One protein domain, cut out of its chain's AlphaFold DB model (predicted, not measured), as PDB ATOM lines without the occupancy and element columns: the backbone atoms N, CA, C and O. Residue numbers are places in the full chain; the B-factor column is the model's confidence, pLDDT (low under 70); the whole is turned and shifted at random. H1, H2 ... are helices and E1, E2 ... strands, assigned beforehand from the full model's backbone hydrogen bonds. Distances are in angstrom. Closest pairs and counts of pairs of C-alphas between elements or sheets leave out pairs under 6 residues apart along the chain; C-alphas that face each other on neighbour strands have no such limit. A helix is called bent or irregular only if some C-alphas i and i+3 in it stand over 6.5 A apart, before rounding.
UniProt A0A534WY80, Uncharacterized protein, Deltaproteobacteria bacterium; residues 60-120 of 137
ATOM      1  N   ARG A  60     -27.229  27.375  -1.953       84.25
ATOM      2  CA  ARG A  60     -27.140  26.057  -1.295       84.25
ATOM      3  C   ARG A  60     -28.401  25.731  -0.508       84.25
ATOM      4  O   ARG A  60     -28.916  26.586   0.194       84.25
ATOM      5  N   THR A  61     -28.857  24.485  -0.544       86.12
ATOM      6  CA  THR A  61     -29.877  23.986   0.391       86.12
ATOM      7  C   THR A  61     -29.229  23.479   1.681       86.12
ATOM      8  O   THR A  61     -28.007  23.303   1.760       86.12
ATOM      9  N   GLY A  62     -30.038  23.261   2.715       84.88
ATOM     10  CA  GLY A  62     -29.587  22.705   3.989       84.88
ATOM     11  C   GLY A  62     -30.644  21.794   4.599       84.88
ATOM     12  O   GLY A  62     -31.813  21.887   4.244       84.88
ATOM     13  N   ALA A  63     -30.225  20.920   5.510       87.25
ATOM     14  CA  ALA A  63     -31.102  20.053   6.285       87.25
ATOM     15  C   ALA A  63     -30.492  19.800   7.668       87.25
ATOM     16  O   ALA A  63     -29.270  19.757   7.806       87.25
ATOM     17  N   VAL A  64     -31.339  19.614   8.678       88.50
ATOM     18  CA  VAL A  64     -30.936  19.186  10.023       88.50
ATOM     19  C   VAL A  64     -31.554  17.827  10.303       88.50
ATOM     20  O   VAL A  64     -32.775  17.697  10.295       88.50
ATOM     21  N   SER A  65     -30.718  16.831  10.581       87.75
ATOM     22  CA  SER A  65     -31.166  15.462  10.828       87.75
ATOM     23  C   SER A  65     -30.967  15.052  12.285       87.75
ATOM     24  O   SER A  65     -29.933  15.334  12.891       87.75
ATOM     25  N   PHE A  66     -31.951  14.348  12.837       89.00
ATOM     26  CA  PHE A  66     -31.927  13.733  14.159       89.00
ATOM     27  C   PHE A  66     -32.150  12.229  14.017       89.00
ATOM     28  O   PHE A  66     -33.075  11.792  13.335       89.00
ATOM     29  N   VAL A  67     -31.328  11.426  14.689       90.94
ATOM     30  CA  VAL A  67     -31.464   9.964  14.669       90.94
ATOM     31  C   VAL A  67     -32.220   9.510  15.911       90.94
ATOM     32  O   VAL A  67     -31.681   9.533  17.019       90.94
ATOM     33  N   GLN A  68     -33.453   9.047  15.733       90.00
ATOM     34  CA  GLN A  68     -34.197   8.345  16.772       90.00
ATOM     35  C   GLN A  68     -33.880   6.852  16.672       90.00
ATOM     36  O   GLN A  68     -34.150   6.233  15.653       90.00
ATOM     37  N   ARG A  69     -33.299   6.263  17.724       90.19
ATOM     38  CA  ARG A  69     -32.878   4.847  17.713       90.19
ATOM     39  C   ARG A  69     -33.929   3.870  18.241       90.19
ATOM     40  O   ARG A  69     -33.851   2.686  17.937       90.19
ATOM     41  N   PHE A  70     -34.871   4.343  19.049       91.25
ATOM     42  CA  PHE A  70     -35.846   3.488  19.721       91.25
ATOM     43  C   PHE A  70     -37.276   3.965  19.467       91.25
ATOM     44  O   PHE A  70     -37.544   5.172  19.443       91.25
ATOM     45  N   GLY A  71     -38.193   3.013  19.283       87.69
ATOM     46  CA  GLY A  71     -39.634   3.263  19.264       87.69
ATOM     47  C   GLY A  71     -40.206   3.495  20.670       87.69
ATOM     48  O   GLY A  71     -39.516   3.321  21.672       87.69
ATOM     49  N   GLY A  72     -41.494   3.845  20.765       86.38
ATOM     50  CA  GLY A  72     -42.156   4.140  22.049       86.38
ATOM     51  C   GLY A  72     -42.184   2.976  23.053       86.38
ATOM     52  O   GLY A  72     -42.269   3.208  24.252       86.38
ATOM     53  N   ALA A  73     -42.049   1.733  22.579       91.94
ATOM     54  CA  ALA A  73     -41.939   0.529  23.410       91.94
ATOM     55  C   ALA A  73     -40.478   0.090  23.666       91.94
ATOM     56  O   ALA A  73     -40.238  -1.064  24.003       91.94
ATOM     57  N   LEU A  74     -39.496   0.975  23.444       85.12
ATOM     58  CA  LEU A  74     -38.051   0.702  23.556       85.12
ATOM     59  C   LEU A  74     -37.519  -0.419  22.644       85.12
ATOM     60  O   LEU A  74     -36.402  -0.897  22.825       85.12
ATOM     61  N   ASN A  75     -38.278  -0.807  21.616       89.06
ATOM     62  CA  ASN A  75     -37.757  -1.630  20.530       89.06
ATOM     63  C   ASN A  75     -36.742  -0.836  19.692       89.06
ATOM     64  O   ASN A  75     -36.904   0.372  19.493       89.06
ATOM     65  N   LEU A  76     -35.684  -1.507  19.219       91.12
ATOM     66  CA  LEU A  76     -34.728  -0.912  18.287       91.12
ATOM     67  C   LEU A  76     -35.459  -0.624  16.975       91.12
ATOM     68  O   LEU A  76     -35.862  -1.544  16.266       91.12
ATOM     69  N   ASN A  77     -35.623   0.657  16.671       87.94
ATOM     70  CA  ASN A  77     -36.228   1.122  15.438       87.94
ATOM     71  C   ASN A  77     -35.577   2.455  15.061       87.94
ATOM     72  O   ASN A  77     -35.817   3.478  15.709       87.94
ATOM     73  N   VAL A  78     -34.684   2.409  14.070       92.31
ATOM     74  CA  VAL A  78     -33.844   3.546  13.689       92.31
ATOM     75  C   VAL A  78     -34.572   4.393  12.649       92.31
ATOM     76  O   VAL A  78     -34.662   4.016  11.483       92.31
ATOM     77  N   HIS A  79     -35.049   5.561  13.073       90.50
ATOM     78  CA  HIS A  79     -35.667   6.568  12.217       90.50
ATOM     79  C   HIS A  79     -34.790   7.817  12.117       90.50
ATOM     80  O   HIS A  79     -34.237   8.297  13.110       90.50
ATOM     81  N   PHE A  80     -34.718   8.381  10.914       92.06
ATOM     82  CA  PHE A  80     -34.082   9.666  10.656       92.06
ATOM     83  C   PHE A  80     -35.168  10.730  10.532       92.06
ATOM     84  O   PHE A  80     -35.968  10.709   9.601       92.06
ATOM     85  N   HIS A  81     -35.199  11.657  11.481       90.56
ATOM     86  CA  HIS A  81     -36.055  12.834  11.422       90.56
ATOM     87  C   HIS A  81     -35.265  13.964  10.782       90.56
ATOM     88  O   HIS A  81     -34.313  14.458  11.378       90.56
ATOM     89  N   CYS A  82     -35.641  14.361   9.574       89.88
ATOM     90  CA  CYS A  82     -34.958  15.411   8.828       89.88
ATOM     91  C   CYS A  82     -35.848  16.651   8.755       89.88
ATOM     92  O   CYS A  82     -36.972  16.583   8.261       89.88
ATOM     93  N   VAL A  83     -35.337  17.791   9.207       91.94
ATOM     94  CA  VAL A  83     -35.943  19.104   8.984       91.94
ATOM     95  C   VAL A  83     -35.236  19.744   7.800       91.94
ATOM     96  O   VAL A  83     -34.043  20.049   7.874       91.94
ATOM     97  N   ILE A  84     -35.971  19.940   6.709       89.06
ATOM     98  CA  ILE A  84     -35.457  20.508   5.463       89.06
ATOM     99  C   ILE A  84     -36.186  21.838   5.231       89.06
ATOM    100  O   ILE A  84     -37.377  21.811   4.924       89.06
ATOM    101  N   PRO A  85     -35.536  23.000   5.433       87.75
ATOM    102  CA  PRO A  85     -36.124  24.284   5.076       87.75
ATOM    103  C   PRO A  85     -36.394  24.376   3.571       87.75
ATOM    104  O   PRO A  85     -35.534  24.040   2.757       87.75
ATOM    105  N   ASP A  86     -37.569  24.893   3.218       87.00
ATOM    106  CA  ASP A  86     -37.971  25.121   1.831       87.00
ATOM    107  C   ASP A  86     -37.404  26.455   1.323       87.00
ATOM    108  O   ASP A  86     -38.037  27.513   1.354       87.00
ATOM    109  N   GLY A  87     -36.125  26.429   0.959       87.44
ATOM    110  CA  GLY A  87     -35.411  27.604   0.487       87.44
ATOM    111  C   GLY A  87     -33.936  27.353   0.223       87.44
ATOM    112  O   GLY A  87     -33.429  26.233   0.339       87.44
ATOM    113  N   VAL A  88     -33.232  28.428  -0.113       88.31
ATOM    114  CA  VAL A  88     -31.791  28.409  -0.361       88.31
ATOM    115  C   VAL A  88     -31.063  29.397   0.539       88.31
ATOM    116  O   VAL A  88     -31.566  30.460   0.890       88.31
ATOM    117  N   PHE A  89     -29.837  29.051   0.891       88.06
ATOM    118  CA  PHE A  89     -28.868  29.922   1.523       88.06
ATOM    119  C   PHE A  89     -27.957  30.498   0.444       88.06
ATOM    120  O   PHE A  89     -27.315  29.749  -0.297       88.06
ATOM    121  N   VAL A  90     -27.885  31.821   0.377       87.44
ATOM    122  CA  VAL A  90     -27.014  32.560  -0.537       87.44
ATOM    123  C   VAL A  90     -25.925  33.240   0.279       87.44
ATOM    124  O   VAL A  90     -26.181  33.757   1.369       87.44
ATOM    125  N   ARG A  91     -24.694  33.201  -0.232       84.00
ATOM    126  CA  ARG A  91     -23.557  33.908   0.356       84.00
ATOM    127  C   ARG A  91     -23.242  35.146  -0.477       84.00
ATOM    128  O   ARG A  91     -22.851  35.012  -1.629       84.00
ATOM    129  N   GLU A  92     -23.347  36.315   0.141       81.06
ATOM    130  CA  GLU A  92     -23.055  37.619  -0.465       81.06
ATOM    131  C   GLU A  92     -22.202  38.435   0.508       81.06
ATOM    132  O   GLU A  92     -22.524  38.526   1.694       81.06
ATOM    133  N   GLU A  93     -21.083  38.980   0.021       82.94
ATOM    134  CA  GLU A  93     -20.218  39.917   0.764       82.94
ATOM    135  C   GLU A  93     -19.806  39.428   2.171       82.94
ATOM    136  O   GLU A  93     -19.717  40.183   3.133       82.94
ATOM    137  N   GLY A  94     -19.564  38.120   2.311       83.69
ATOM    138  CA  GLY A  94     -19.172  37.499   3.584       83.69
ATOM    139  C   GLY A  94     -20.335  37.172   4.529       83.69
ATOM    140  O   GLY A  94     -20.117  36.491   5.532       83.69
ATOM    141  N   SER A  95     -21.564  37.560   4.185       84.62
ATOM    142  CA  SER A  95     -22.789  37.214   4.910       84.62
ATOM    143  C   SER A  95     -23.507  36.011   4.284       84.62
ATOM    144  O   SER A  95     -23.300  35.683   3.114       84.62
ATOM    145  N   VAL A  96     -24.333  35.318   5.072       87.88
ATOM    146  CA  VAL A  96     -25.215  34.244   4.591       87.88
ATOM    147  C   VAL A  96     -26.657  34.657   4.844       87.88
ATOM    148  O   VAL A  96     -27.025  34.950   5.982       87.88
ATOM    149  N   ARG A  97     -27.479  34.643   3.795       88.81
ATOM    150  CA  ARG A  97     -28.913  34.944   3.855       88.81
ATOM    151  C   ARG A  97     -29.721  33.725   3.429       88.81
ATOM    152  O   ARG A  97     -29.364  33.055   2.466       88.81
ATOM    153  N   PHE A  98     -30.824  33.468   4.126       88.38
ATOM    154  CA  PHE A  98     -31.833  32.505   3.692       88.38
ATOM    155  C   PHE A  98     -32.884  33.196   2.819       88.38
ATOM    156  O   PHE A  98     -33.398  34.254   3.185       88.38
ATOM    157  N   ILE A  99     -33.198  32.585   1.684       89.06
ATOM    158  CA  ILE A  99     -34.252  32.994   0.762       89.06
ATOM    159  C   ILE A  99     -35.252  31.842   0.705       89.06
ATOM    160  O   ILE A  99     -34.935  30.768   0.188       89.06
ATOM    161  N   ALA A 100     -36.441  32.064   1.264       88.69
ATOM    162  CA  ALA A 100     -37.535  31.104   1.191       88.69
ATOM    163  C   ALA A 100     -38.007  30.955  -0.260       88.69
ATOM    164  O   ALA A 100     -38.072  31.943  -1.000       88.69
ATOM    165  N   LEU A 101     -38.335  29.729  -0.657       86.38
ATOM    166  CA  LEU A 101     -38.990  29.486  -1.937       86.38
ATOM    167  C   LEU A 101     -40.446  29.975  -1.864       86.38
ATOM    168  O   LEU A 101     -41.061  29.918  -0.793       86.38
ATOM    169  N   PRO A 102     -41.013  30.480  -2.976       86.50
ATOM    170  CA  PRO A 102     -42.452  30.658  -3.046       86.50
ATOM    171  C   PRO A 102     -43.137  29.301  -2.853       86.50
ATOM    172  O   PRO A 102     -42.602  28.263  -3.247       86.50
ATOM    173  N   GLY A 103     -44.331  29.323  -2.260       86.38
ATOM    174  CA  GLY A 103     -45.170  28.129  -2.214       86.38
ATOM    175  C   GLY A 103     -45.459  27.612  -3.630       86.38
ATOM    176  O   GLY A 103     -45.430  28.403  -4.579       86.38
ATOM    177  N   PRO A 104     -45.732  26.306  -3.782       88.25
ATOM    178  CA  PRO A 104     -46.013  25.725  -5.088       88.25
ATOM    179  C   PRO A 104     -47.266  26.357  -5.702       88.25
ATOM    180  O   PRO A 104     -48.220  26.672  -4.984       88.25
ATOM    181  N   SER A 105     -47.265  26.528  -7.022       89.38
ATOM    182  CA  SER A 105     -48.449  26.989  -7.751       89.38
ATOM    183  C   SER A 105     -49.525  25.898  -7.828       89.38
ATOM    184  O   SER A 105     -49.234  24.708  -7.690       89.38
ATOM    185  N   ASP A 106     -50.772  26.287  -8.099       90.88
ATOM    186  CA  ASP A 106     -51.877  25.333  -8.282       90.88
ATOM    187  C   ASP A 106     -51.606  24.344  -9.431       90.88
ATOM    188  O   ASP A 106     -51.946  23.162  -9.328       90.88
ATOM    189  N   ASP A 107     -50.934  24.797 -10.494       91.62
ATOM    190  CA  ASP A 107     -50.529  23.949 -11.619       91.62
ATOM    191  C   ASP A 107     -49.487  22.909 -11.187       91.62
ATOM    192  O   ASP A 107     -49.634  21.723 -11.487       91.62
ATOM    193  N   GLU A 108     -48.473  23.316 -10.412       88.88
ATOM    194  CA  GLU A 108     -47.468  22.395  -9.864       88.88
ATOM    195  C   GLU A 108     -48.093  21.376  -8.902       88.88
ATOM    196  O   GLU A 108     -47.729  20.196  -8.907       88.88
ATOM    197  N   VAL A 109     -49.038  21.807  -8.062       92.62
ATOM    198  CA  VAL A 109     -49.770  20.914  -7.151       92.62
ATOM    199  C   VAL A 109     -50.606  19.913  -7.947       92.62
ATOM    200  O   VAL A 109     -50.601  18.717  -7.635       92.62
ATOM    201  N   THR A 110     -51.281  20.376  -8.999       92.06
ATOM    202  CA  THR A 110     -52.073  19.528  -9.898       92.06
ATOM    203  C   THR A 110     -51.191  18.508 -10.615       92.06
ATOM    204  O   THR A 110     -51.562  17.335 -10.712       92.06
ATOM    205  N   GLU A 111     -49.995  18.902 -11.053       91.75
ATOM    206  CA  GLU A 111     -49.035  17.997 -11.685       91.75
ATOM    207  C   GLU A 111     -48.557  16.905 -10.719       91.75
ATOM    208  O   GLU A 111     -48.579  15.718 -11.068       91.75
ATOM    209  N   VAL A 112     -48.179  17.279  -9.491       89.88
ATOM    210  CA  VAL A 112     -47.755  16.326  -8.452       89.88
ATOM    211  C   VAL A 112     -48.885  15.357  -8.111       89.88
ATOM    212  O   VAL A 112     -48.649  14.151  -8.011       89.88
ATOM    213  N   LEU A 113     -50.117  15.852  -7.985       90.00
ATOM    214  CA  LEU A 113     -51.288  15.011  -7.763       90.00
ATOM    215  C   LEU A 113     -51.485  14.029  -8.921       90.00
ATOM    216  O   LEU A 113     -51.626  12.826  -8.697       90.00
ATOM    217  N   ALA A 114     -51.450  14.518 -10.159       88.50
ATOM    218  CA  ALA A 114     -51.604  13.676 -11.334       88.50
ATOM    219  C   ALA A 114     -50.496  12.611 -11.400       88.50
ATOM    220  O   ALA A 114     -50.769  11.456 -11.729       88.50
ATOM    221  N   HIS A 115     -49.257  12.967 -11.050       87.75
ATOM    222  CA  HIS A 115     -48.152  12.019 -10.945       87.75
ATOM    223  C   HIS A 115     -48.410  10.952  -9.875       87.75
ATOM    224  O   HIS A 115     -48.283   9.765 -10.164       87.75
ATOM    225  N   ALA A 116     -48.809  11.352  -8.670       85.81
ATOM    226  CA  ALA A 116     -49.057  10.441  -7.558       85.81
ATOM    227  C   ALA A 116     -50.233   9.478  -7.812       85.81
ATOM    228  O   ALA A 116     -50.189   8.318  -7.400       85.81
ATOM    229  N   LEU A 117     -51.262   9.933  -8.535       85.94
ATOM    230  CA  LEU A 117     -52.359   9.080  -9.001       85.94
ATOM    231  C   LEU A 117     -51.877   8.053 -10.035       85.94
ATOM    232  O   LEU A 117     -52.262   6.889  -9.963       85.94
ATOM    233  N   ARG A 118     -50.998   8.451 -10.967       86.31
ATOM    234  CA  ARG A 118     -50.411   7.529 -11.957       86.31
ATOM    235  C   ARG A 118     -49.453   6.519 -11.331       86.31
ATOM    236  O   ARG A 118     -49.395   5.384 -11.791       86.31
ATOM    237  N   SER A 119     -48.696   6.925 -10.315       85.69
ATOM    238  CA  SER A 119     -47.706   6.066  -9.660       85.69
ATOM    239  C   SER A 119     -48.307   5.117  -8.620       85.69
ATOM    240  O   SER A 119     -47.584   4.284  -8.078       85.69
ATOM    241  N   GLY A 120     -49.610   5.226  -8.330       80.69
ATOM    242  CA  GLY A 120     -50.264   4.435  -7.285       80.69
ATOM    243  C   GLY A 120     -49.781   4.787  -5.874       80.69
ATOM    244  O   GLY A 120     -49.970   4.003  -4.947       80.69
TER     245      GLY A 120
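Overview. This is residues 60 to 120 of the 137 residues of an uncharacterized protein of Deltaproteobacteria bacterium (UniProt A0A534WY80). The model is an open, loosely jointed frame: a long two-stranded hairpin, E1 and E2, meets a shorter one, E3 and E4, at a corner by residues 84 to 86, and the single helix H1 sticks out on residues 104 to 120, across an empty gap from the long hairpin. The shorter hairpin points away from H1, and H1 turns back roughly alongside the long hairpin without reaching it, so there is no shared core. The printed part has 61 residues with one named helix and four named strands, in the order E1, E2, E3, E4, H1; the strands make two antiparallel sheets, E1 - E2 and E3 - E4, and the class is mixed, helices and strands. The whole is extended, with a radius of gyration of the C-alphas of 17.9 A, and flat, its C-alphas spanning 47 by 42 by 14 A.

Arrangement. Start at Arg 60 and go on to E1, residues 64 to 70, which forms a hairpin with E2, residues 76 to 83. These two are antiparallel neighbours, with 163 degrees between their N-to-C directions. Look at the C-alphas of Ser 65 and Cys 82, which face each other at 4.3 A, and at those of Arg 69 and Val 78, also 4.3 A apart. Across the pair, N 66 and O 81 are within hydrogen-bond range at 2.8 A, and N 83 and O 64 are at 2.8 A. A tight link of 3 residues leads on to E3, residues 87 to 92, yet E2 and E3 are apart. E3 forms a second hairpin with E4, residues 95 to 100; they are antiparallel, with 155 degrees between their directions. Here the C-alphas of Gly 87 and Ala 100 face each other at 4.2 A; N 90 and O 97 are within hydrogen-bond range at 2.8 A, and N 99 and O 88 are at 2.8 A. E1 is apart from E3 and from E4, and E2 is apart from E4. Last you reach H1, residues 106 to 118, which is apart from E1, E2 and E3. In H1 every O i to N i+4 pair is within hydrogen-bond range.

Along the chain. Find C-alpha 64 at (-30.936, 19.186, 10.023), where E1 begins; it runs 19.1 A from first to last C-alpha, to Phe 70. E2, the longest strand by residues with 8, runs 22.1 A from Leu 76 to Val 83. Then look for C-alpha 87 at (-35.411, 27.604, 0.487), the first of E3, which ends at Glu 92. E4 runs from Ser 95 to Ala 100. H1 begins at Asp 106 and runs 18.2 A from first to last C-alpha; find C-alpha 118 at (-50.411, 7.529, -11.957), where H1 ends. H1 is not bent.

Size, cuts and confidence. The two C-alphas farthest apart are those of Ala 73, between E1 and E2, and Glu 93, between E3 and E4, at 50.4 A. From the C-alpha of Arg 60 to that of Gly 120 you cover 32.2 A. Residues 104 to 120, of which 106 to 118 belong to H1, stand free; the body without them has 44 residues and spans 49 by 26 by 11 A. The links E1 to E2, E2 to E3, E3 to E4 and E4 to H1 are tight, and no link is long. The printed part has no cut. In the B-factor column the mean pLDDT of the printed part is 88.1, and no printed residue is under 70.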